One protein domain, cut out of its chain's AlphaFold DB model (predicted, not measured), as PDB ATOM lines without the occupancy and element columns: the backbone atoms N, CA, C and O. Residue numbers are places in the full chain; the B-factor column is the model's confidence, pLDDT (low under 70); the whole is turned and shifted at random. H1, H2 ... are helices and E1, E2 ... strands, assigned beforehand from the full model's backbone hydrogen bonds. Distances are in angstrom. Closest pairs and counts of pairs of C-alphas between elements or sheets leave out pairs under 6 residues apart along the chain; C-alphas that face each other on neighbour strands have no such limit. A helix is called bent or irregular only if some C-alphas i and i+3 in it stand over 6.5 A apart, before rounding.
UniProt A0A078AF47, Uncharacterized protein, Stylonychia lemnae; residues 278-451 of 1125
ATOM      1  N   HIS A 278     237.115 172.260 244.181       53.03
ATOM      2  CA  HIS A 278     236.108 172.983 244.941       53.03
ATOM      3  C   HIS A 278     235.967 174.409 244.407       53.03
ATOM      4  O   HIS A 278     236.960 175.124 244.287       53.03
ATOM      5  N   ILE A 279     234.739 174.808 244.070       47.97
ATOM      6  CA  ILE A 279     234.424 176.143 243.549       47.97
ATOM      7  C   ILE A 279     233.264 176.743 244.351       47.97
ATOM      8  O   ILE A 279     232.245 176.081 244.558       47.97
ATOM      9  N   GLN A 280     233.429 177.992 244.803       44.22
ATOM     10  CA  GLN A 280     232.370 178.791 245.440       44.22
ATOM     11  C   GLN A 280     231.674 179.739 244.451       44.22
ATOM     12  O   GLN A 280     230.489 180.012 244.614       44.22
ATOM     13  N   ASP A 281     232.377 180.197 243.408       47.22
ATOM     14  CA  ASP A 281     231.835 181.039 242.336       47.22
ATOM     15  C   ASP A 281     232.211 180.450 240.955       47.22
ATOM     16  O   ASP A 281     233.400 180.342 240.639       47.22
ATOM     17  N   PRO A 282     231.240 180.072 240.093       44.00
ATOM     18  CA  PRO A 282     231.511 179.508 238.766       44.00
ATOM     19  C   PRO A 282     232.385 180.376 237.845       44.00
ATOM     20  O   PRO A 282     232.934 179.865 236.868       44.00
ATOM     21  N   THR A 283     232.524 181.676 238.121       47.22
ATOM     22  CA  THR A 283     233.389 182.583 237.353       47.22
ATOM     23  C   THR A 283     234.886 182.399 237.640       47.22
ATOM     24  O   THR A 283     235.710 182.852 236.845       47.22
ATOM     25  N   GLU A 284     235.257 181.659 238.693       47.38
ATOM     26  CA  GLU A 284     236.649 181.331 239.051       47.38
ATOM     27  C   GLU A 284     237.242 180.145 238.257       47.38
ATOM     28  O   GLU A 284     238.389 179.751 238.478       47.38
ATOM     29  N   LEU A 285     236.492 179.578 237.300       50.19
ATOM     30  CA  LEU A 285     236.919 178.476 236.426       50.19
ATOM     31  C   LEU A 285     238.148 178.842 235.568       50.19
ATOM     32  O   LEU A 285     238.050 179.382 234.461       50.19
ATOM     33  N   ASP A 286     239.334 178.505 236.071       49.59
ATOM     34  CA  ASP A 286     240.605 178.798 235.413       49.59
ATOM     35  C   ASP A 286     240.859 177.939 234.147       49.59
ATOM     36  O   ASP A 286     240.207 176.928 233.866       49.59
ATOM     37  N   ASN A 287     241.868 178.318 233.353       43.34
ATOM     38  CA  ASN A 287     242.207 177.589 232.126       43.34
ATOM     39  C   ASN A 287     242.834 176.195 232.355       43.34
ATOM     40  O   ASN A 287     242.857 175.410 231.401       43.34
ATOM     41  N   ASN A 288     243.330 175.879 233.558       41.09
ATOM     42  CA  ASN A 288     243.884 174.567 233.909       41.09
ATOM     43  C   ASN A 288     242.786 173.548 234.284       41.09
ATOM     44  O   ASN A 288     242.969 172.346 234.099       41.09
ATOM     45  N   SER A 289     241.616 174.022 234.718       49.84
ATOM     46  CA  SER A 289     240.504 173.220 235.257       49.84
ATOM     47  C   SER A 289     239.693 172.417 234.224       49.84
ATOM     48  O   SER A 289     238.744 171.718 234.578       49.84
ATOM     49  N   LYS A 290     240.067 172.454 232.937       44.75
ATOM     50  CA  LYS A 290     239.306 171.891 231.792       44.75
ATOM     51  C   LYS A 290     239.185 170.361 231.733       44.75
ATOM     52  O   LYS A 290     238.612 169.840 230.781       44.75
ATOM     53  N   THR A 291     239.776 169.635 232.681       44.66
ATOM     54  CA  THR A 291     239.729 168.159 232.731       44.66
ATOM     55  C   THR A 291     239.490 167.611 234.144       44.66
ATOM     56  O   THR A 291     239.836 166.460 234.430       44.66
ATOM     57  N   SER A 292     238.923 168.450 235.014       57.09
ATOM     58  CA  SER A 292     238.611 168.147 236.413       57.09
ATOM     59  C   SER A 292     237.101 168.023 236.623       57.09
ATOM     60  O   SER A 292     236.313 168.665 235.925       57.09
ATOM     61  N   LEU A 293     236.694 167.226 237.611       57.19
ATOM     62  CA  LEU A 293     235.332 167.276 238.141       57.19
ATOM     63  C   LEU A 293     235.205 168.479 239.079       57.19
ATOM     64  O   LEU A 293     236.137 168.786 239.829       57.19
ATOM     65  N   LEU A 294     234.058 169.149 239.021       57.81
ATOM     66  CA  LEU A 294     233.700 170.228 239.934       57.81
ATOM     67  C   LEU A 294     232.867 169.659 241.071       57.81
ATOM     68  O   LEU A 294     231.904 168.934 240.818       57.81
ATOM     69  N   GLN A 295     233.224 170.034 242.297       56.72
ATOM     70  CA  GLN A 295     232.402 169.821 243.479       56.72
ATOM     71  C   GLN A 295     232.042 171.188 244.062       56.72
ATOM     72  O   GLN A 295     232.923 172.003 244.323       56.72
ATOM     73  N   VAL A 296     230.755 171.456 244.278       53.84
ATOM     74  CA  VAL A 296     230.281 172.735 244.838       53.84
ATOM     75  C   VAL A 296     229.774 172.482 246.259       53.84
ATOM     76  O   VAL A 296     228.668 171.982 246.446       53.84
ATOM     77  N   LEU A 297     230.595 172.770 247.284       42.50
ATOM     78  CA  LEU A 297     230.268 172.443 248.691       42.50
ATOM     79  C   LEU A 297     229.023 173.157 249.241       42.50
ATOM     80  O   LEU A 297     228.461 172.678 250.221       42.50
ATOM     81  N   THR A 298     228.580 174.267 248.647       51.19
ATOM     82  CA  THR A 298     227.328 174.930 249.053       51.19
ATOM     83  C   THR A 298     226.076 174.139 248.666       51.19
ATOM     84  O   THR A 298     225.037 174.359 249.277       51.19
ATOM     85  N   GLU A 299     226.165 173.217 247.699       51.78
ATOM     86  CA  GLU A 299     224.998 172.522 247.122       51.78
ATOM     87  C   GLU A 299     225.176 170.997 246.950       51.78
ATOM     88  O   GLU A 299     224.238 170.322 246.543       51.78
ATOM     89  N   GLN A 300     226.346 170.429 247.283       68.75
ATOM     90  CA  GLN A 300     226.648 168.990 247.150       68.75
ATOM     91  C   GLN A 300     226.423 168.444 245.723       68.75
ATOM     92  O   GLN A 300     225.772 167.425 245.529       68.75
ATOM     93  N   ILE A 301     226.984 169.114 244.714       73.50
ATOM     94  CA  ILE A 301     226.859 168.748 243.289       73.50
ATOM     95  C   ILE A 301     228.177 168.177 242.748       73.50
ATOM     96  O   ILE A 301     229.243 168.670 243.128       73.50
ATOM     97  N   VAL A 302     228.115 167.205 241.821       80.56
ATOM     98  CA  VAL A 302     229.279 166.688 241.069       80.56
ATOM     99  C   VAL A 302     229.022 166.754 239.559       80.56
ATOM    100  O   VAL A 302     228.201 166.013 239.021       80.56
ATOM    101  N   ILE A 303     229.762 167.610 238.844       81.19
ATOM    102  CA  ILE A 303     229.619 167.789 237.385       81.19
ATOM    103  C   ILE A 303     230.967 167.863 236.660       81.19
ATOM    104  O   ILE A 303     231.978 168.310 237.206       81.19
ATOM    105  N   SER A 304     230.992 167.456 235.389       83.69
ATOM    106  CA  SER A 304     232.184 167.596 234.545       83.69
ATOM    107  C   SER A 304     232.365 169.033 234.049       83.69
ATOM    108  O   SER A 304     231.565 169.525 233.246       83.69
ATOM    109  N   SER A 305     233.473 169.685 234.436       77.12
ATOM    110  CA  SER A 305     233.815 171.034 233.952       77.12
ATOM    111  C   SER A 305     233.920 171.087 232.425       77.12
ATOM    112  O   SER A 305     233.616 172.106 231.806       77.12
ATOM    113  N   LYS A 306     234.340 169.983 231.802       82.00
ATOM    114  CA  LYS A 306     234.500 169.860 230.355       82.00
ATOM    115  C   LYS A 306     233.155 169.891 229.637       82.00
ATOM    116  O   LYS A 306     233.030 170.640 228.676       82.00
ATOM    117  N   ILE A 307     232.154 169.143 230.113       85.69
ATOM    118  CA  ILE A 307     230.810 169.145 229.511       85.69
ATOM    119  C   ILE A 307     230.176 170.534 229.632       85.69
ATOM    120  O   ILE A 307     229.690 171.061 228.633       85.69
ATOM    121  N   VAL A 308     230.293 171.184 230.798       83.94
ATOM    122  CA  VAL A 308     229.860 172.581 230.975       83.94
ATOM    123  C   VAL A 308     230.551 173.499 229.954       83.94
ATOM    124  O   VAL A 308     229.872 174.195 229.208       83.94
ATOM    125  N   ASN A 309     231.881 173.442 229.823       81.75
ATOM    126  CA  ASN A 309     232.649 174.245 228.854       81.75
ATOM    127  C   ASN A 309     232.418 173.883 227.366       81.75
ATOM    128  O   ASN A 309     232.786 174.652 226.471       81.75
ATOM    129  N   ASP A 310     231.879 172.701 227.070       82.38
ATOM    130  CA  ASP A 310     231.576 172.251 225.708       82.38
ATOM    131  C   ASP A 310     230.164 172.655 225.248       82.38
ATOM    132  O   ASP A 310     229.928 172.711 224.039       82.38
ATOM    133  N   TYR A 311     229.268 172.998 226.182       82.38
ATOM    134  CA  TYR A 311     227.916 173.505 225.908       82.38
ATOM    135  C   TYR A 311     227.720 174.992 226.241       82.38
ATOM    136  O   TYR A 311     226.877 175.640 225.624       82.38
ATOM    137  N   TYR A 312     228.497 175.554 227.170       81.00
ATOM    138  CA  TYR A 312     228.362 176.946 227.592       81.00
ATOM    139  C   TYR A 312     228.786 177.929 226.493       81.00
ATOM    140  O   TYR A 312     229.970 178.171 226.247       81.00
ATOM    141  N   GLU A 313     227.788 178.542 225.861       76.12
ATOM    142  CA  GLU A 313     227.948 179.700 224.986       76.12
ATOM    143  C   GLU A 313     227.360 180.950 225.673       76.12
ATOM    144  O   GLU A 313     226.135 181.113 225.670       76.12
ATOM    145  N   PRO A 314     228.195 181.878 226.199       59.19
ATOM    146  CA  PRO A 314     227.736 183.058 226.952       59.19
ATOM    147  C   PRO A 314     226.737 183.963 226.216       59.19
ATOM    148  O   PRO A 314     226.060 184.777 226.830       59.19
ATOM    149  N   ALA A 315     226.677 183.859 224.885       53.56
ATOM    150  CA  ALA A 315     225.796 184.648 224.029       53.56
ATOM    151  C   ALA A 315     224.439 183.977 223.729       53.56
ATOM    152  O   ALA A 315     223.623 184.584 223.037       53.56
ATOM    153  N   LYS A 316     224.210 182.730 224.172       62.09
ATOM    154  CA  LYS A 316     223.007 181.945 223.825       62.09
ATOM    155  C   LYS A 316     222.333 181.222 224.993       62.09
ATOM    156  O   LYS A 316     221.166 180.872 224.850       62.09
ATOM    157  N   GLN A 317     223.040 180.931 226.087       66.44
ATOM    158  CA  GLN A 317     222.521 180.080 227.166       66.44
ATOM    159  C   GLN A 317     222.837 180.651 228.548       66.44
ATOM    160  O   GLN A 317     223.920 181.190 228.778       66.44
ATOM    161  N   ASN A 318     221.896 180.486 229.478       72.75
ATOM    162  CA  ASN A 318     222.129 180.712 230.895       72.75
ATOM    163  C   ASN A 318     222.916 179.522 231.472       72.75
ATOM    164  O   ASN A 318     222.557 178.365 231.245       72.75
ATOM    165  N   LEU A 319     223.977 179.798 232.234       74.62
ATOM    166  CA  LEU A 319     224.764 178.761 232.907       74.62
ATOM    167  C   LEU A 319     223.903 177.955 233.897       74.62
ATOM    168  O   LEU A 319     224.094 176.747 234.020       74.62
ATOM    169  N   GLY A 320     222.925 178.607 234.538       75.56
ATOM    170  CA  GLY A 320     221.980 177.958 235.448       75.56
ATOM    171  C   GLY A 320     221.179 176.836 234.783       75.56
ATOM    172  O   GLY A 320     221.034 175.774 235.375       75.56
ATOM    173  N   ASP A 321     220.746 177.012 233.531       80.69
ATOM    174  CA  ASP A 321     219.952 176.008 232.807       80.69
ATOM    175  C   ASP A 321     220.789 174.760 232.465       80.69
ATOM    176  O   ASP A 321     220.280 173.638 232.468       80.69
ATOM    177  N   ILE A 322     222.084 174.953 232.174       82.50
ATOM    178  CA  ILE A 322     223.041 173.861 231.935       82.50
ATOM    179  C   ILE A 322     223.249 173.080 233.233       82.50
ATOM    180  O   ILE A 322     223.095 171.862 233.242       82.50
ATOM    181  N   VAL A 323     223.561 173.774 234.334       82.81
ATOM    182  CA  VAL A 323     223.776 173.136 235.642       82.81
ATOM    183  C   VAL A 323     222.511 172.406 236.095       82.81
ATOM    184  O   VAL A 323     222.598 171.228 236.426       82.81
ATOM    185  N   PHE A 324     221.336 173.040 236.009       83.50
ATOM    186  CA  PHE A 324     220.053 172.443 236.390       83.50
ATOM    187  C   PHE A 324     219.790 171.104 235.685       83.50
ATOM    188  O   PHE A 324     219.380 170.145 236.331       83.50
ATOM    189  N   LYS A 325     220.087 170.996 234.381       86.38
ATOM    190  CA  LYS A 325     219.961 169.728 233.641       86.38
ATOM    191  C   LYS A 325     220.928 168.646 234.117       86.38
ATOM    192  O   LYS A 325     220.545 167.482 234.178       86.38
ATOM    193  N   LEU A 326     222.172 169.004 234.433       87.56
ATOM    194  CA  LEU A 326     223.172 168.032 234.882       87.56
ATOM    195  C   LEU A 326     222.838 167.471 236.276       87.56
ATOM    196  O   LEU A 326     222.971 166.270 236.502       87.56
ATOM    197  N   ILE A 327     222.330 168.314 237.183       87.62
ATOM    198  CA  ILE A 327     222.049 167.929 238.579       87.62
ATOM    199  C   ILE A 327     220.735 167.166 238.785       87.62
ATOM    200  O   ILE A 327     220.514 166.618 239.864       87.62
ATOM    201  N   GLN A 328     219.853 167.103 237.780       85.94
ATOM    202  CA  GLN A 328     218.606 166.338 237.883       85.94
ATOM    203  C   GLN A 328     218.888 164.875 238.245       85.94
ATOM    204  O   GLN A 328     219.715 164.217 237.617       85.94
ATOM    205  N   GLY A 329     218.225 164.374 239.289       86.44
ATOM    206  CA  GLY A 329     218.424 163.013 239.792       86.44
ATOM    207  C   GLY A 329     219.749 162.764 240.528       86.44
ATOM    208  O   GLY A 329     220.017 161.615 240.857       86.44
ATOM    209  N   GLN A 330     220.584 163.777 240.806       90.12
ATOM    210  CA  GLN A 330     221.822 163.567 241.569       90.12
ATOM    211  C   GLN A 330     221.580 163.372 243.075       90.12
ATOM    212  O   GLN A 330     220.770 164.048 243.721       90.12
ATOM    213  N   ASN A 331     222.344 162.449 243.652       89.06
ATOM    214  CA  ASN A 331     222.329 162.088 245.058       89.06
ATOM    215  C   ASN A 331     223.777 161.931 245.553       89.06
ATOM    216  O   ASN A 331     224.437 160.926 245.294       89.06
ATOM    217  N   VAL A 332     224.307 162.963 246.214       87.19
ATOM    218  CA  VAL A 332     225.706 163.002 246.664       87.19
ATOM    219  C   VAL A 332     225.781 162.713 248.158       87.19
ATOM    220  O   VAL A 332     225.134 163.374 248.966       87.19
ATOM    221  N   ILE A 333     226.591 161.723 248.520       85.56
ATOM    222  CA  ILE A 333     226.719 161.192 249.874       85.56
ATOM    223  C   ILE A 333     228.143 161.416 250.370       85.56
ATOM    224  O   ILE A 333     229.106 160.909 249.793       85.56
ATOM    225  N   LEU A 334     228.265 162.157 251.469       83.81
ATOM    226  CA  LEU A 334     229.519 162.377 252.186       83.81
ATOM    227  C   LEU A 334     229.607 161.349 253.321       83.81
ATOM    228  O   LEU A 334     228.830 161.419 254.273       83.81
ATOM    229  N   THR A 335     230.499 160.362 253.209       80.69
ATOM    230  CA  THR A 335     230.559 159.247 254.163       80.69
ATOM    231  C   THR A 335     231.907 158.529 254.169       80.69
ATOM    232  O   THR A 335     232.495 158.249 253.126       80.69
ATOM    233  N   ASP A 336     232.356 158.153 255.366       75.19
ATOM    234  CA  ASP A 336     233.546 157.319 255.560       75.19
ATOM    235  C   ASP A 336     233.230 155.813 255.414       75.19
ATOM    236  O   ASP A 336     234.131 154.972 255.472       75.19
ATOM    237  N   ARG A 337     231.945 155.445 255.257       77.25
ATOM    238  CA  ARG A 337     231.511 154.055 255.042       77.25
ATOM    239  C   ARG A 337     231.778 153.633 253.599       77.25
ATOM    240  O   ARG A 337     231.328 154.285 252.663       77.25
ATOM    241  N   ASN A 338     232.418 152.480 253.426       71.12
ATOM    242  CA  ASN A 338     232.481 151.811 252.128       71.12
ATOM    243  C   ASN A 338     231.181 151.041 251.877       71.12
ATOM    244  O   ASN A 338     230.793 150.221 252.710       71.12
ATOM    245  N   PHE A 339     230.583 151.240 250.704       73.62
ATOM    246  CA  PHE A 339     229.424 150.493 250.219       73.62
ATOM    247  C   PHE A 339     229.862 149.531 249.109       73.62
ATOM    248  O   PHE A 339     229.766 149.863 247.929       73.62
ATOM    249  N   PRO A 340     230.424 148.352 249.441       68.69
ATOM    250  CA  PRO A 340     230.793 147.397 248.409       68.69
ATOM    251  C   PRO A 340     229.544 147.041 247.595       68.69
ATOM    252  O   PRO A 340     228.519 146.688 248.162       68.69
ATOM    253  N   ALA A 341     229.650 147.169 246.273       75.81
ATOM    254  CA  ALA A 341     228.666 146.734 245.287       75.81
ATOM    255  C   ALA A 341     229.355 145.742 244.341       75.81
ATOM    256  O   ALA A 341     229.647 146.042 243.186       75.81
ATOM    257  N   THR A 342     229.754 144.587 244.879       72.44
ATOM    258  CA  THR A 342     230.504 143.560 244.132       72.44
ATOM    259  C   THR A 342     229.623 142.400 243.669       72.44
ATOM    260  O   THR A 342     230.027 141.642 242.778       72.44
ATOM    261  N   ASN A 343     228.431 142.281 244.263       83.31
ATOM    262  CA  ASN A 343     227.371 141.311 243.987       83.31
ATOM    263  C   ASN A 343     225.984 141.956 244.204       83.31
ATOM    264  O   ASN A 343     225.898 143.096 244.656       83.31
ATOM    265  N   SER A 344     224.910 141.246 243.857       87.69
ATOM    266  CA  SER A 344     223.549 141.802 243.848       87.69
ATOM    267  C   SER A 344     222.996 142.170 245.225       87.69
ATOM    268  O   SER A 344     222.315 143.179 245.333       87.69
ATOM    269  N   GLN A 345     223.302 141.395 246.272       88.00
ATOM    270  CA  GLN A 345     222.813 141.656 247.638       88.00
ATOM    271  C   GLN A 345     223.448 142.927 248.209       88.00
ATOM    272  O   GLN A 345     222.798 143.754 248.836       88.00
ATOM    273  N   GLU A 346     224.740 143.086 247.944       88.06
ATOM    274  CA  GLU A 346     225.517 144.283 248.246       88.06
ATOM    275  C   GLU A 346     224.961 145.537 247.547       88.06
ATOM    276  O   GLU A 346     224.811 146.582 248.178       88.06
ATOM    277  N   PHE A 347     224.588 145.425 246.268       89.31
ATOM    278  CA  PHE A 347     223.969 146.528 245.530       89.31
ATOM    279  C   PHE A 347     222.531 146.823 245.988       89.31
ATOM    280  O   PHE A 347     222.153 147.984 246.105       89.31
ATOM    281  N   GLU A 348     221.745 145.796 246.320       90.25
ATOM    282  CA  GLU A 348     220.405 145.947 246.902       90.25
ATOM    283  C   GLU A 348     220.453 146.736 248.222       90.25
ATOM    284  O   GLU A 348     219.693 147.687 248.396       90.25
ATOM    285  N   LEU A 349     221.399 146.409 249.112       88.75
ATOM    286  CA  LEU A 349     221.624 147.141 250.363       88.75
ATOM    287  C   LEU A 349     222.062 148.594 250.124       88.75
ATOM    288  O   LEU A 349     221.591 149.491 250.822       88.75
ATOM    289  N   LEU A 350     222.921 148.844 249.127       89.31
ATOM    290  CA  LEU A 350     223.308 150.201 248.723       89.31
ATOM    291  C   LEU A 350     222.073 151.014 248.307       89.31
ATOM    292  O   LEU A 350     221.887 152.129 248.790       89.31
ATOM    293  N   LEU A 351     221.198 150.454 247.465       90.94
ATOM    294  CA  LEU A 351     219.959 151.123 247.056       90.94
ATOM    295  C   LEU A 351     219.006 151.346 248.242       90.94
ATOM    296  O   LEU A 351     218.474 152.445 248.383       90.94
ATOM    297  N   GLN A 352     218.839 150.357 249.124       88.81
ATOM    298  CA  GLN A 352     217.991 150.458 250.319       88.81
ATOM    299  C   GLN A 352     218.468 151.529 251.318       88.81
ATOM    300  O   GLN A 352     217.630 152.225 251.891       88.81
ATOM    301  N   GLU A 353     219.781 151.684 251.536       87.88
ATOM    302  CA  GLU A 353     220.331 152.667 252.489       87.88
ATOM    303  C   GLU A 353     220.476 154.079 251.886       87.88
ATOM    304  O   GLU A 353     220.370 155.061 252.624       87.88
ATOM    305  N   ILE A 354     220.720 154.205 250.573       88.00
ATOM    306  CA  ILE A 354     221.190 155.463 249.962       88.00
ATOM    307  C   ILE A 354     220.249 156.068 248.912       88.00
ATOM    308  O   ILE A 354     220.149 157.298 248.831       88.00
ATOM    309  N   SER A 355     219.602 155.258 248.068       88.94
ATOM    310  CA  SER A 355     218.797 155.786 246.957       88.94
ATOM    311  C   SER A 355     217.639 156.637 247.483       88.94
ATOM    312  O   SER A 355     217.039 156.330 248.514       88.94
ATOM    313  N   LYS A 356     217.295 157.714 246.771       87.31
ATOM    314  CA  LYS A 356     216.097 158.519 247.068       87.31
ATOM    315  C   LYS A 356     214.836 157.943 246.425       87.31
ATOM    316  O   LYS A 356     213.745 158.164 246.941       87.31
ATOM    317  N   GLN A 357     214.971 157.233 245.303       85.38
ATOM    318  CA  GLN A 357     213.838 156.771 244.488       85.38
ATOM    319  C   GLN A 357     213.574 155.261 244.602       85.38
ATOM    320  O   GLN A 357     212.439 154.819 244.431       85.38
ATOM    321  N   TYR A 358     214.603 154.471 244.915       88.25
ATOM    322  CA  TYR A 358     214.625 153.014 244.759       88.25
ATOM    323  C   TYR A 358     214.954 152.271 246.057       88.25
ATOM    324  O   TYR A 358     215.553 151.203 246.032       88.25
ATOM    325  N   GLN A 359     214.506 152.790 247.202       86.38
ATOM    326  CA  GLN A 359     214.654 152.112 248.500       86.38
ATOM    327  C   GLN A 359     213.850 150.803 248.591       86.38
ATOM    328  O   GLN A 359     214.146 149.946 249.415       86.38
ATOM    329  N   ASN A 360     212.821 150.635 247.752       84.69
ATOM    330  CA  ASN A 360     211.892 149.502 247.790       84.69
ATOM    331  C   ASN A 360     212.078 148.575 246.575       84.69
ATOM    332  O   ASN A 360     211.161 148.363 245.772       84.69
ATOM    333  N   VAL A 361     213.298 148.062 246.409       85.31
ATOM    334  CA  VAL A 361     213.631 147.067 245.380       85.31
ATOM    335  C   VAL A 361     212.983 145.715 245.718       85.31
ATOM    336  O   VAL A 361     213.003 145.293 246.871       85.31
ATOM    337  N   ILE A 362     212.404 145.042 244.720       85.44
ATOM    338  CA  ILE A 362     211.904 143.659 244.820       85.44
ATOM    339  C   ILE A 362     213.057 142.667 244.632       85.44
ATOM    340  O   ILE A 362     213.140 141.667 245.339       85.44
ATOM    341  N   GLU A 363     213.892 142.911 243.621       87.56
ATOM    342  CA  GLU A 363     214.919 141.982 243.153       87.56
ATOM    343  C   GLU A 363     216.074 142.740 242.482       87.56
ATOM    344  O   GLU A 363     215.852 143.683 241.716       87.56
ATOM    345  N   VAL A 364     217.307 142.300 242.746       89.19
ATOM    346  CA  VAL A 364     218.516 142.717 242.024       89.19
ATOM    347  C   VAL A 364     219.191 141.478 241.440       89.19
ATOM    348  O   VAL A 364     219.529 140.543 242.164       89.19
ATOM    349  N   GLU A 365     219.465 141.488 240.138       89.88
ATOM    350  CA  GLU A 365     220.219 140.440 239.445       89.88
ATOM    351  C   GLU A 365     221.506 141.024 238.847       89.88
ATOM    352  O   GLU A 365     221.523 142.149 238.355       89.88
ATOM    353  N   LEU A 366     222.602 140.265 238.888       87.06
ATOM    354  CA  LEU A 366     223.854 140.654 238.235       87.06
ATOM    355  C   LEU A 366     223.716 140.404 236.727       87.06
ATOM    356  O   LEU A 366     223.568 139.251 236.324       87.06
ATOM    357  N   ASN A 367     223.776 141.460 235.915       84.75
ATOM    358  CA  ASN A 367     223.641 141.373 234.459       84.75
ATOM    359  C   ASN A 367     225.001 141.126 233.791       84.75
ATOM    360  O   ASN A 367     225.180 140.158 233.051       84.75
ATOM    361  N   SER A 368     225.983 141.975 234.098       82.56
ATOM    362  CA  SER A 368     227.323 141.933 233.510       82.56
ATOM    363  C   SER A 368     228.382 142.354 234.541       82.56
ATOM    364  O   SER A 368     228.082 143.007 235.543       82.56
ATOM    365  N   LYS A 369     229.634 141.923 234.343       81.44
ATOM    366  CA  LYS A 369     230.760 142.289 235.212       81.44
ATOM    367  C   LYS A 369     232.042 142.464 234.409       81.44
ATOM    368  O   LYS A 369     232.560 141.515 233.821       81.44
ATOM    369  N   SER A 370     232.560 143.681 234.451       71.12
ATOM    370  CA  SER A 370     233.749 144.160 233.756       71.12
ATOM    371  C   SER A 370     234.927 144.317 234.737       71.12
ATOM    372  O   SER A 370     234.852 143.971 235.919       71.12
ATOM    373  N   VAL A 371     236.067 144.804 234.237       65.12
ATOM    374  CA  VAL A 371     237.228 145.201 235.055       65.12
ATOM    375  C   VAL A 371     237.005 146.569 235.720       65.12
ATOM    376  O   VAL A 371     237.632 146.854 236.740       65.12
ATOM    377  N   SER A 372     236.134 147.407 235.153       64.50
ATOM    378  CA  SER A 372     235.871 148.790 235.580       64.50
ATOM    379  C   SER A 372     234.491 149.006 236.212       64.50
ATOM    380  O   SER A 372     234.320 149.916 237.025       64.50
ATOM    381  N   ASP A 373     233.527 148.158 235.876       76.25
ATOM    382  CA  ASP A 373     232.095 148.390 236.063       76.25
ATOM    383  C   ASP A 373     231.340 147.074 236.317       76.25
ATOM    384  O   ASP A 373     231.840 145.971 236.058       76.25
ATOM    385  N   VAL A 374     230.152 147.194 236.905       82.56
ATOM    386  CA  VAL A 374     229.209 146.099 237.139       82.56
ATOM    387  C   VAL A 374     227.813 146.593 236.797       82.56
ATOM    388  O   VAL A 374     227.373 147.602 237.348       82.56
ATOM    389  N   GLU A 375     227.121 145.865 235.929       87.62
ATOM    390  CA  GLU A 375     225.728 146.126 235.581       87.62
ATOM    391  C   GLU A 375     224.800 145.229 236.398       87.62
ATOM    392  O   GLU A 375     224.950 144.000 236.433       87.62
ATOM    393  N   TYR A 376     223.775 145.834 236.980       89.38
ATOM    394  CA  TYR A 376     222.721 145.162 237.720       89.38
ATOM    395  C   TYR A 376     221.369 145.401 237.056       89.38
ATOM    396  O   TYR A 376     221.003 146.541 236.794       89.38
ATOM    397  N   LYS A 377     220.579 144.346 236.856       90.81
ATOM    398  CA  LYS A 377     219.138 144.483 236.622       90.81
ATOM    399  C   LYS A 377     218.476 144.744 237.975       90.81
ATOM    400  O   LYS A 377     218.647 143.958 238.903       90.81
ATOM    401  N   VAL A 378     217.702 145.818 238.070       88.81
ATOM    402  CA  VAL A 378     216.977 146.231 239.281       88.81
ATOM    403  C   VAL A 378     215.480 146.185 238.992       88.81
ATOM    404  O   VAL A 378     215.017 146.799 238.034       88.81
ATOM    405  N   VAL A 379     214.710 145.470 239.810       86.56
ATOM    406  CA  VAL A 379     213.245 145.391 239.706       86.56
ATOM    407  C   VAL A 379     212.635 146.120 240.897       86.56
ATOM    408  O   VAL A 379     212.761 145.672 242.033       86.56
ATOM    409  N   HIS A 380     211.975 147.252 240.661       85.31
ATOM    410  CA  HIS A 380     211.389 148.072 241.728       85.31
ATOM    411  C   HIS A 380     209.920 147.707 242.024       85.31
ATOM    412  O   HIS A 380     209.222 147.171 241.162       85.31
ATOM    413  N   ASN A 381     209.408 148.068 243.211       73.06
ATOM    414  CA  ASN A 381     208.008 147.855 243.624       73.06
ATOM    415  C   ASN A 381     206.940 148.395 242.649       73.06
ATOM    416  O   ASN A 381     205.801 147.933 242.662       73.06
ATOM    417  N   SER A 382     207.294 149.338 241.772       66.31
ATOM    418  CA  SER A 382     206.441 149.836 240.683       66.31
ATOM    419  C   SER A 382     206.389 148.924 239.441       66.31
ATOM    420  O   SER A 382     205.806 149.319 238.435       66.31
ATOM    421  N   GLN A 383     207.007 147.736 239.485       61.22
ATOM    422  CA  GLN A 383     207.245 146.837 238.340       61.22
ATOM    423  C   GLN A 383     208.044 147.483 237.191       61.22
ATOM    424  O   GLN A 383     207.994 147.026 236.048       61.22
ATOM    425  N   LEU A 384     208.799 148.542 237.496       71.19
ATOM    426  CA  LEU A 384     209.799 149.093 236.590       71.19
ATOM    427  C   LEU A 384     211.065 148.241 236.687       71.19
ATOM    428  O   LEU A 384     211.611 148.064 237.778       71.19
ATOM    429  N   GLU A 385     211.517 147.734 235.542       80.06
ATOM    430  CA  GLU A 385     212.854 147.172 235.403       80.06
ATOM    431  C   GLU A 385     213.823 148.279 234.974       80.06
ATOM    432  O   GLU A 385     213.536 149.060 234.065       80.06
ATOM    433  N   LEU A 386     214.963 148.344 235.649       86.94
ATOM    434  CA  LEU A 386     215.996 149.362 235.500       86.94
ATOM    435  C   LEU A 386     217.364 148.683 235.400       86.94
ATOM    436  O   LEU A 386     217.514 147.514 235.772       86.94
ATOM    437  N   VAL A 387     218.357 149.418 234.912       85.81
ATOM    438  CA  VAL A 387     219.766 149.028 235.007       85.81
ATOM    439  C   VAL A 387     220.447 149.947 236.010       85.81
ATOM    440  O   VAL A 387     220.251 151.160 235.981       85.81
ATOM    441  N   GLY A 388     221.204 149.352 236.928       84.88
ATOM    442  CA  GLY A 388     222.116 150.044 237.824       84.88
ATOM    443  C   GLY A 388     223.552 149.713 237.442       84.88
ATOM    444  O   GLY A 388     223.982 148.575 237.610       84.88
ATOM    445  N   GLU A 389     224.294 150.691 236.944       86.25
ATOM    446  CA  GLU A 389     225.720 150.566 236.652       86.25
ATOM    447  C   GLU A 389     226.521 151.096 237.840       86.25
ATOM    448  O   GLU A 389     226.343 152.246 238.237       86.25
ATOM    449  N   SER A 390     227.416 150.291 238.416       83.44
ATOM    450  CA  SER A 390     228.283 150.708 239.527       83.44
ATOM    451  C   SER A 390     229.756 150.546 239.169       83.44
ATOM    452  O   SER A 390     230.196 149.470 238.759       83.44
ATOM    453  N   THR A 391     230.564 151.578 239.420       75.94
ATOM    454  CA  THR A 391     232.025 151.489 239.271       75.94
ATOM    455  C   THR A 391     232.614 150.527 240.306       75.94
ATOM    456  O   THR A 391     232.421 150.719 241.509       75.94
ATOM    457  N   HIS A 392     233.356 149.505 239.871       65.50
ATOM    458  CA  HIS A 392     233.880 148.483 240.779       65.50
ATOM    459  C   HIS A 392     235.213 148.901 241.414       65.50
ATOM    460  O   HIS A 392     236.239 148.990 240.741       65.50
ATOM    461  N   LEU A 393     235.258 148.993 242.748       55.47
ATOM    462  CA  LEU A 393     236.521 148.959 243.494       55.47
ATOM    463  C   LEU A 393     236.875 147.517 243.889       55.47
ATOM    464  O   LEU A 393     236.459 147.020 244.932       55.47
ATOM    465  N   LEU A 394     237.611 146.802 243.033       49.84
ATOM    466  CA  LEU A 394     238.331 145.593 243.473       49.84
ATOM    467  C   LEU A 394     239.429 145.998 244.487       49.84
ATOM    468  O   LEU A 394     239.769 147.177 244.578       49.84
ATOM    469  N   PRO A 395     240.045 145.074 245.246       48.72
ATOM    470  CA  PRO A 395     241.279 145.378 245.971       48.72
ATOM    471  C   PRO A 395     242.405 145.700 244.969       48.72
ATOM    472  O   PRO A 395     243.051 144.821 244.402       48.72
ATOM    473  N   ILE A 396     242.580 146.995 244.720       51.91
ATOM    474  CA  ILE A 396     243.372 147.587 243.641       51.91
ATOM    475  C   ILE A 396     244.825 147.804 244.068       51.91
ATOM    476  O   ILE A 396     245.103 148.371 245.125       51.91
ATOM    477  N   SER A 397     245.770 147.428 243.206       55.91
ATOM    478  CA  SER A 397     247.170 147.849 243.350       55.91
ATOM    479  C   SER A 397     247.335 149.333 242.996       55.91
ATOM    480  O   SER A 397     246.577 149.876 242.193       55.91
ATOM    481  N   SER A 398     248.344 150.011 243.548       58.06
ATOM    482  CA  SER A 398     248.525 151.466 243.385       58.06
ATOM    483  C   SER A 398     248.578 151.956 241.928       58.06
ATOM    484  O   SER A 398     248.239 153.105 241.676       58.06
ATOM    485  N   GLU A 399     248.945 151.102 240.966       56.47
ATOM    486  CA  GLU A 399     248.950 151.441 239.534       56.47
ATOM    487  C   GLU A 399     247.549 151.455 238.888       56.47
ATOM    488  O   GLU A 399     247.349 152.155 237.896       56.47
ATOM    489  N   GLN A 400     246.559 150.730 239.429       58.44
ATOM    490  CA  GLN A 400     245.206 150.680 238.843       58.44
ATOM    491  C   GLN A 400     244.270 151.750 239.442       58.44
ATOM    492  O   GLN A 400     243.242 152.048 238.834       58.44
ATOM    493  N   LYS A 401     244.642 152.404 240.560       62.62
ATOM    494  CA  LYS A 401     243.918 153.579 241.098       62.62
ATOM    495  C   LYS A 401     243.819 154.701 240.053       62.62
ATOM    496  O   LYS A 401     242.731 155.190 239.766       62.62
ATOM    497  N   ASP A 402     244.941 155.028 239.410       64.06
ATOM    498  CA  ASP A 402     245.032 156.023 238.327       64.06
ATOM    499  C   ASP A 402     244.227 155.654 237.070       64.06
ATOM    500  O   ASP A 402     243.932 156.523 236.243       64.06
ATOM    501  N   LEU A 403     243.939 154.365 236.872       64.12
ATOM    502  CA  LEU A 403     243.124 153.874 235.764       64.12
ATOM    503  C   LEU A 403     241.637 154.066 236.079       64.12
ATOM    504  O   LEU A 403     240.893 154.592 235.254       64.12
ATOM    505  N   ILE A 404     241.230 153.708 237.297       63.53
ATOM    506  CA  ILE A 404     239.838 153.777 237.753       63.53
ATOM    507  C   ILE A 404     239.384 155.223 237.939       63.53
ATOM    508  O   ILE A 404     238.302 155.567 237.475       63.53
ATOM    509  N   GLY A 405     240.234 156.111 238.464       66.31
ATOM    510  CA  GLY A 405     239.931 157.547 238.499       66.31
ATOM    511  C   GLY A 405     239.675 158.145 237.107       66.31
ATOM    512  O   GLY A 405     238.816 159.005 236.949       66.31
ATOM    513  N   LYS A 406     240.362 157.660 236.059       70.19
ATOM    514  CA  LYS A 406     240.094 158.079 234.668       70.19
ATOM    515  C   LYS A 406     238.799 157.481 234.124       70.19
ATOM    516  O   LYS A 406     238.079 158.179 233.413       70.19
ATOM    517  N   TYR A 407     238.513 156.220 234.442       73.88
ATOM    518  CA  TYR A 407     237.279 155.555 234.024       73.88
ATOM    519  C   TYR A 407     236.050 156.226 234.648       73.88
ATOM    520  O   TYR A 407     235.151 156.633 233.925       73.88
ATOM    521  N   LEU A 408     236.071 156.458 235.961       76.94
ATOM    522  CA  LEU A 408     234.985 157.090 236.708       76.94
ATOM    523  C   LEU A 408     234.697 158.518 236.198       76.94
ATOM    524  O   LEU A 408     233.544 158.873 235.975       76.94
ATOM    525  N   VAL A 409     235.732 159.311 235.888       78.31
ATOM    526  CA  VAL A 409     235.563 160.613 235.203       78.31
ATOM    527  C   VAL A 409     234.967 160.455 233.797       78.31
ATOM    528  O   VAL A 409     234.194 161.309 233.371       78.31
ATOM    529  N   THR A 410     235.312 159.390 233.069       80.06
ATOM    530  CA  THR A 410     234.775 159.136 231.719       80.06
ATOM    531  C   THR A 410     233.291 158.781 231.775       80.06
ATOM    532  O   THR A 410     232.523 159.364 231.018       80.06
ATOM    533  N   MET A 411     232.889 157.926 232.718       83.94
ATOM    534  CA  MET A 411     231.494 157.551 232.960       83.94
ATOM    535  C   MET A 411     230.649 158.768 233.382       83.94
ATOM    536  O   MET A 411     229.585 159.014 232.827       83.94
ATOM    537  N   ILE A 412     231.169 159.627 234.267       87.12
ATOM    538  CA  ILE A 412     230.504 160.891 234.631       87.12
ATOM    539  C   ILE A 412     230.436 161.861 233.438       87.12
ATOM    540  O   ILE A 412     229.448 162.575 233.279       87.12
ATOM    541  N   GLU A 413     231.457 161.935 232.578       87.56
ATOM    542  CA  GLU A 413     231.388 162.732 231.342       87.56
ATOM    543  C   GLU A 413     230.329 162.218 230.358       87.56
ATOM    544  O   GLU A 413     229.694 163.026 229.682       87.56
ATOM    545  N   GLU A 414     230.161 160.902 230.268       89.62
ATOM    546  CA  GLU A 414     229.182 160.207 229.432       89.62
ATOM    547  C   GLU A 414     227.752 160.442 229.930       89.62
ATOM    548  O   GLU A 414     226.926 160.959 229.177       89.62
ATOM    549  N   MET A 415     227.488 160.219 231.218       91.19
ATOM    550  CA  MET A 415     226.171 160.444 231.824       91.19
ATOM    551  C   MET A 415     225.769 161.928 231.798       91.19
ATOM    552  O   MET A 415     224.643 162.268 231.428       91.19
ATOM    553  N   ASN A 416     226.712 162.851 232.034       91.19
ATOM    554  CA  ASN A 416     226.473 164.282 231.817       91.19
ATOM    555  C   ASN A 416     226.218 164.624 230.331       91.19
ATOM    556  O   ASN A 416     225.409 165.506 230.040       91.19
ATOM    557  N   LEU A 417     226.881 163.960 229.375       91.94
ATOM    558  CA  LEU A 417     226.627 164.172 227.944       91.94
ATOM    559  C   LEU A 417     225.217 163.704 227.556       91.94
ATOM    560  O   LEU A 417     224.520 164.457 226.876       91.94
ATOM    561  N   LEU A 418     224.798 162.520 228.018       93.50
ATOM    562  CA  LEU A 418     223.456 161.962 227.818       93.50
ATOM    563  C   LEU A 418     222.376 162.909 228.358       93.50
ATOM    564  O   LEU A 418     221.460 163.257 227.617       93.50
ATOM    565  N   LYS A 419     222.533 163.430 229.586       92.81
ATOM    566  CA  LYS A 419     221.625 164.446 230.162       92.81
ATOM    567  C   LYS A 419     221.536 165.718 229.316       92.81
ATOM    568  O   LYS A 419     220.442 166.238 229.093       92.81
ATOM    569  N   MET A 420     222.660 166.218 228.795       91.81
ATOM    570  CA  MET A 420     222.666 167.432 227.964       91.81
ATOM    571  C   MET A 420     221.946 167.272 226.622       91.81
ATOM    572  O   MET A 420     221.428 168.265 226.102       91.81
ATOM    573  N   ILE A 421     221.908 166.057 226.070       92.75
ATOM    574  CA  ILE A 421     221.208 165.731 224.816       92.75
ATOM    575  C   ILE A 421     219.950 164.888 225.037       92.75
ATOM    576  O   ILE A 421     219.472 164.264 224.095       92.75
ATOM    577  N   TYR A 422     219.419 164.844 226.262       93.88
ATOM    578  CA  TYR A 422     218.310 163.956 226.578       93.88
ATOM    579  C   TYR A 422     217.096 164.238 225.683       93.88
ATOM    580  O   TYR A 422     216.627 165.371 225.540       93.88
ATOM    581  N   ASN A 423     216.583 163.164 225.091       93.25
ATOM    582  CA  ASN A 423     215.358 163.144 224.317       93.25
ATOM    583  C   ASN A 423     214.678 161.791 224.563       93.25
ATOM    584  O   ASN A 423     215.283 160.769 224.225       93.25
ATOM    585  N   PRO A 424     213.430 161.758 225.072       89.50
ATOM    586  CA  PRO A 424     212.755 160.516 225.460       89.50
ATOM    587  C   PRO A 424     212.593 159.513 224.307       89.50
ATOM    588  O   PRO A 424     212.399 158.324 224.553       89.50
ATOM    589  N   LYS A 425     212.686 159.975 223.049       90.50
ATOM    590  CA  LYS A 425     212.596 159.147 221.840       90.50
ATOM    591  C   LYS A 425     213.912 158.458 221.452       90.50
ATOM    592  O   LYS A 425     213.852 157.464 220.740       90.50
ATOM    593  N   PHE A 426     215.070 158.988 221.858       94.94
ATOM    594  CA  PHE A 426     216.374 158.587 221.302       94.94
ATOM    595  C   PHE A 426     217.450 158.262 222.344       94.94
ATOM    596  O   PHE A 426     218.386 157.536 222.021       94.94
ATOM    597  N   ILE A 427     217.344 158.789 223.564       95.50
ATOM    598  CA  ILE A 427     218.359 158.670 224.619       95.50
ATOM    599  C   ILE A 427     217.730 157.982 225.831       95.50
ATOM    600  O   ILE A 427     216.627 158.353 226.239       95.50
ATOM    601  N   ALA A 428     218.415 156.981 226.389       92.94
ATOM    602  CA  ALA A 428     218.009 156.328 227.629       92.94
ATOM    603  C   ALA A 428     217.955 157.347 228.781       92.94
ATOM    604  O   ALA A 428     218.841 158.193 228.920       92.94
ATOM    605  N   GLU A 429     216.907 157.304 229.603       91.81
ATOM    606  CA  GLU A 429     216.782 158.253 230.711       91.81
ATOM    607  C   GLU A 429     217.575 157.797 231.938       91.81
ATOM    608  O   GLU A 429     217.344 156.711 232.472       91.81
ATOM    609  N   ILE A 430     218.464 158.667 232.417       92.25
ATOM    610  CA  ILE A 430     219.154 158.518 233.701       92.25
ATOM    611  C   ILE A 430     218.196 158.997 234.794       92.25
ATOM    612  O   ILE A 430     217.902 160.189 234.883       92.25
ATOM    613  N   LYS A 431     217.697 158.064 235.607       91.56
ATOM    614  CA  LYS A 431     216.677 158.309 236.639       91.56
ATOM    615  C   LYS A 431     217.283 158.798 237.956       91.56
ATOM    616  O   LYS A 431     216.730 159.692 238.595       91.56
ATOM    617  N   GLU A 432     218.425 158.235 238.353       92.81
ATOM    618  CA  GLU A 432     219.191 158.657 239.534       92.81
ATOM    619  C   GLU A 432     220.699 158.472 239.291       92.81
ATOM    620  O   GLU A 432     221.122 157.515 238.645       92.81
ATOM    621  N   GLU A 433     221.516 159.380 239.823       92.94
ATOM    622  CA  GLU A 433     222.971 159.227 239.936       92.94
ATOM    623  C   GLU A 433     223.366 159.291 241.412       92.94
ATOM    624  O   GLU A 433     223.030 160.264 242.089       92.94
ATOM    625  N   ILE A 434     224.118 158.311 241.908       90.69
ATOM    626  CA  ILE A 434     224.600 158.274 243.292       90.69
ATOM    627  C   ILE A 434     226.122 158.447 243.304       90.69
ATOM    628  O   ILE A 434     226.852 157.668 242.691       90.69
ATOM    629  N   PHE A 435     226.609 159.453 244.030       87.62
ATOM    630  CA  PHE A 435     228.037 159.732 244.211       87.62
ATOM    631  C   PHE A 435     228.415 159.512 245.673       87.62
ATOM    632  O   PHE A 435     227.856 160.164 246.552       87.62
ATOM    633  N   ILE A 436     229.386 158.640 245.944       84.56
ATOM    634  CA  ILE A 436     229.836 158.332 247.309       84.56
ATOM    635  C   ILE A 436     231.255 158.872 247.496       84.56
ATOM    636  O   ILE A 436     232.222 158.381 246.902       84.56
ATOM    637  N   ILE A 437     231.374 159.910 248.321       81.12
ATOM    638  CA  ILE A 437     232.602 160.676 248.547       81.12
ATOM    639  C   ILE A 437     233.077 160.457 249.986       81.12
ATOM    640  O   ILE A 437     232.328 160.675 250.938       81.12
ATOM    641  N   ASN A 438     234.347 160.076 250.130       77.38
ATOM    642  CA  ASN A 438     235.033 159.912 251.408       77.38
ATOM    643  C   ASN A 438     236.085 161.026 251.531       77.38
ATOM    644  O   ASN A 438     237.058 161.066 250.771       77.38
ATOM    645  N   GLY A 439     235.849 161.988 252.426       75.81
ATOM    646  CA  GLY A 439     236.618 163.234 252.490       75.81
ATOM    647  C   GLY A 439     236.539 164.034 251.181       75.81
ATOM    648  O   GLY A 439     235.503 164.614 250.868       75.81
ATOM    649  N   GLU A 440     237.641 164.055 250.425       68.62
ATOM    650  CA  GLU A 440     237.766 164.694 249.099       68.62
ATOM    651  C   GLU A 440     237.952 163.668 247.950       68.62
ATOM    652  O   GLU A 440     238.153 164.058 246.798       68.62
ATOM    653  N   GLU A 441     237.924 162.353 248.226       71.69
ATOM    654  CA  GLU A 441     238.070 161.287 247.215       71.69
ATOM    655  C   GLU A 441     236.679 160.750 246.826       71.69
ATOM    656  O   GLU A 441     235.933 160.231 247.657       71.69
ATOM    657  N   LEU A 442     236.318 160.862 245.543       76.69
ATOM    658  CA  LEU A 442     235.127 160.214 244.986       76.69
ATOM    659  C   LEU A 442     235.408 158.712 244.855       76.69
ATOM    660  O   LEU A 442     236.176 158.289 243.992       76.69
ATOM    661  N   THR A 443     234.824 157.925 245.758       75.50
ATOM    662  CA  THR A 443     235.140 156.496 245.919       75.50
ATOM    663  C   THR A 443     234.328 155.601 244.993       75.50
ATOM    664  O   THR A 443     234.858 154.631 244.458       75.50
ATOM    665  N   GLN A 444     233.058 155.933 244.779       80.38
ATOM    666  CA  GLN A 444     232.142 155.133 243.979       80.38
ATOM    667  C   GLN A 444     231.107 156.032 243.315       80.38
ATOM    668  O   GLN A 444     230.680 157.047 243.873       80.38
ATOM    669  N   TYR A 445     230.710 155.630 242.117       86.81
ATOM    670  CA  TYR A 445     229.649 156.243 241.346       86.81
ATOM    671  C   TYR A 445     228.696 155.149 240.858       86.81
ATOM    672  O   TYR A 445     229.141 154.066 240.458       86.81
ATOM    673  N   VAL A 446     227.396 155.434 240.933       89.88
ATOM    674  CA  VAL A 446     226.319 154.570 240.448       89.88
ATOM    675  C   VAL A 446     225.400 155.387 239.545       89.88
ATOM    676  O   VAL A 446     224.927 156.443 239.960       89.88
ATOM    677  N   ALA A 447     225.105 154.883 238.350       91.50
ATOM    678  CA  ALA A 447     224.069 155.419 237.473       91.50
ATOM    679  C   ALA A 447     222.891 154.439 237.425       91.50
ATOM    680  O   ALA A 447     223.089 153.243 237.232       91.50
ATOM    681  N   ILE A 448     221.665 154.933 237.607       92.00
ATOM    682  CA  ILE A 448     220.436 154.145 237.469       92.00
ATOM    683  C   ILE A 448     219.654 154.697 236.284       92.00
ATOM    684  O   ILE A 448     219.275 155.870 236.279       92.00
ATOM    685  N   HIS A 449     219.403 153.860 235.284       91.69
ATOM    686  CA  HIS A 449     218.750 154.252 234.040       91.69
ATOM    687  C   HIS A 449     217.709 153.230 233.571       91.69
ATOM    688  O   HIS A 449     217.537 152.148 234.140       91.69
ATOM    689  N   GLU A 450     216.958 153.606 232.538       90.06
ATOM    690  CA  GLU A 450     215.965 152.732 231.912       90.06
ATOM    691  C   GLU A 450     216.608 151.452 231.368       90.06
ATOM    692  O   GLU A 450     217.659 151.496 230.729       90.06
ATOM    693  N   LYS A 451     215.948 150.310 231.593       88.50
ATOM    694  CA  LYS A 451     216.371 149.023 231.044       88.50
ATOM    695  C   LYS A 451     215.787 148.794 229.651       88.50
ATOM    696  O   LYS A 451     214.573 148.879 229.459       88.50
TER     697      LYS A 451
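Overview. This is residues 278 to 451 of the 1125 residues of an uncharacterized protein of Stylonychia lemnae (UniProt A0A078AF47). A twisted sheet of six strands has the long helix H4 slantwise over one face and the shorter H3 on the other. A small lobe, the hairpin E1 and E2 with the short helices H1 and H2, packs on the last part of H4 and beside the edge strand E3. The printed part has 174 residues, with named elements in the order E1 E2 H1 H2 E3 H3 E4 E5 E6 H4 E7 E8: mixed, helices and strands. The large sheet is mixed, in the order E3 E7 E8 E6 E5 E4; E1 and E2 are antiparallel. The whole is compact, with a radius of gyration of the C-alphas of 16.4 A and spans of 48 by 42 by 27 A.

Along the chain. After residues 278 to 292, with no named element, E1 is residues 293 to 296, beginning at C-alpha 293 (235.332, 167.276, 238.141), and E2 301 to 304. H1 is 305 to 311, H2 319 to 327, E3 330 to 334 and H3 344 to 354, 15.2 A long. E4 is 361 to 369, 20.5 A; E5 373 to 380, 21.5 A; E6 385 to 391, 20.0 A. H4, 398 to 420, measures 34.1 A from C-alpha 398 (248.525, 151.466, 243.385); it is neither bent nor irregular, but only just: C-alphas 399 and 402 are 6.1 A apart. E7 is 430 to 438, 23.8 A; E8 is 441 to 450, 28.2 A, ending at C-alpha 450 (215.965, 152.732, 231.912).

Arrangement. E3 and E7 are parallel, with N 331 and O 433 2.8 A apart, within hydrogen-bond range. E7 and E8 form an antiparallel hairpin, N 434 to O 446 2.8 A. E8 and E6 are antiparallel, N 389 to O 447 2.8 A. E4 E5 E6 is a meander, each strand the antiparallel neighbour of the one before: N 377 to O 365 and N 376 to O 388 are 2.8 A each. H4 lies over E7 and E8 at a height of 8.8 A over the sheet, at 39 degrees to E8 on the local plane; the C-alphas of Leu 408 and Tyr 445 are closest, 7.1 A. E6, H4, E7 is a split strand-helix-strand unit, with E8 between its parallel strands and a right-handed crossover. H3, on the opposite face at a height of 5.7 A, completes three layers, a sheet with helices on both faces. In the hairpin E1 and E2, N 294 and O 303 are 2.9 A apart. H4 touches H2 with residues 416 to 420 alone, at a steep tilt of 64 degrees, closest C-alphas Leu 326 and Asn 416, 5.9 A. H4 touches H1 with residues 413 to 417 alone, at a shallow tilt of 28 degrees, closest C-alphas Ile 307 and Leu 417, 6.7 A. Every O i to N i+4 pair is within hydrogen-bond range in H1, H2 and H3; in H4, 16 of 19 are.

Size, cuts and confidence. The two C-alphas farthest apart, those of Ala 315 and Gln 345, are 49.1 A apart. Residues 313 to 318 stand free. The printed part has no cut and no long link. Its mean pLDDT is 76.8; 47 residues are under 70, among them 278 to 300 and 392 to 405.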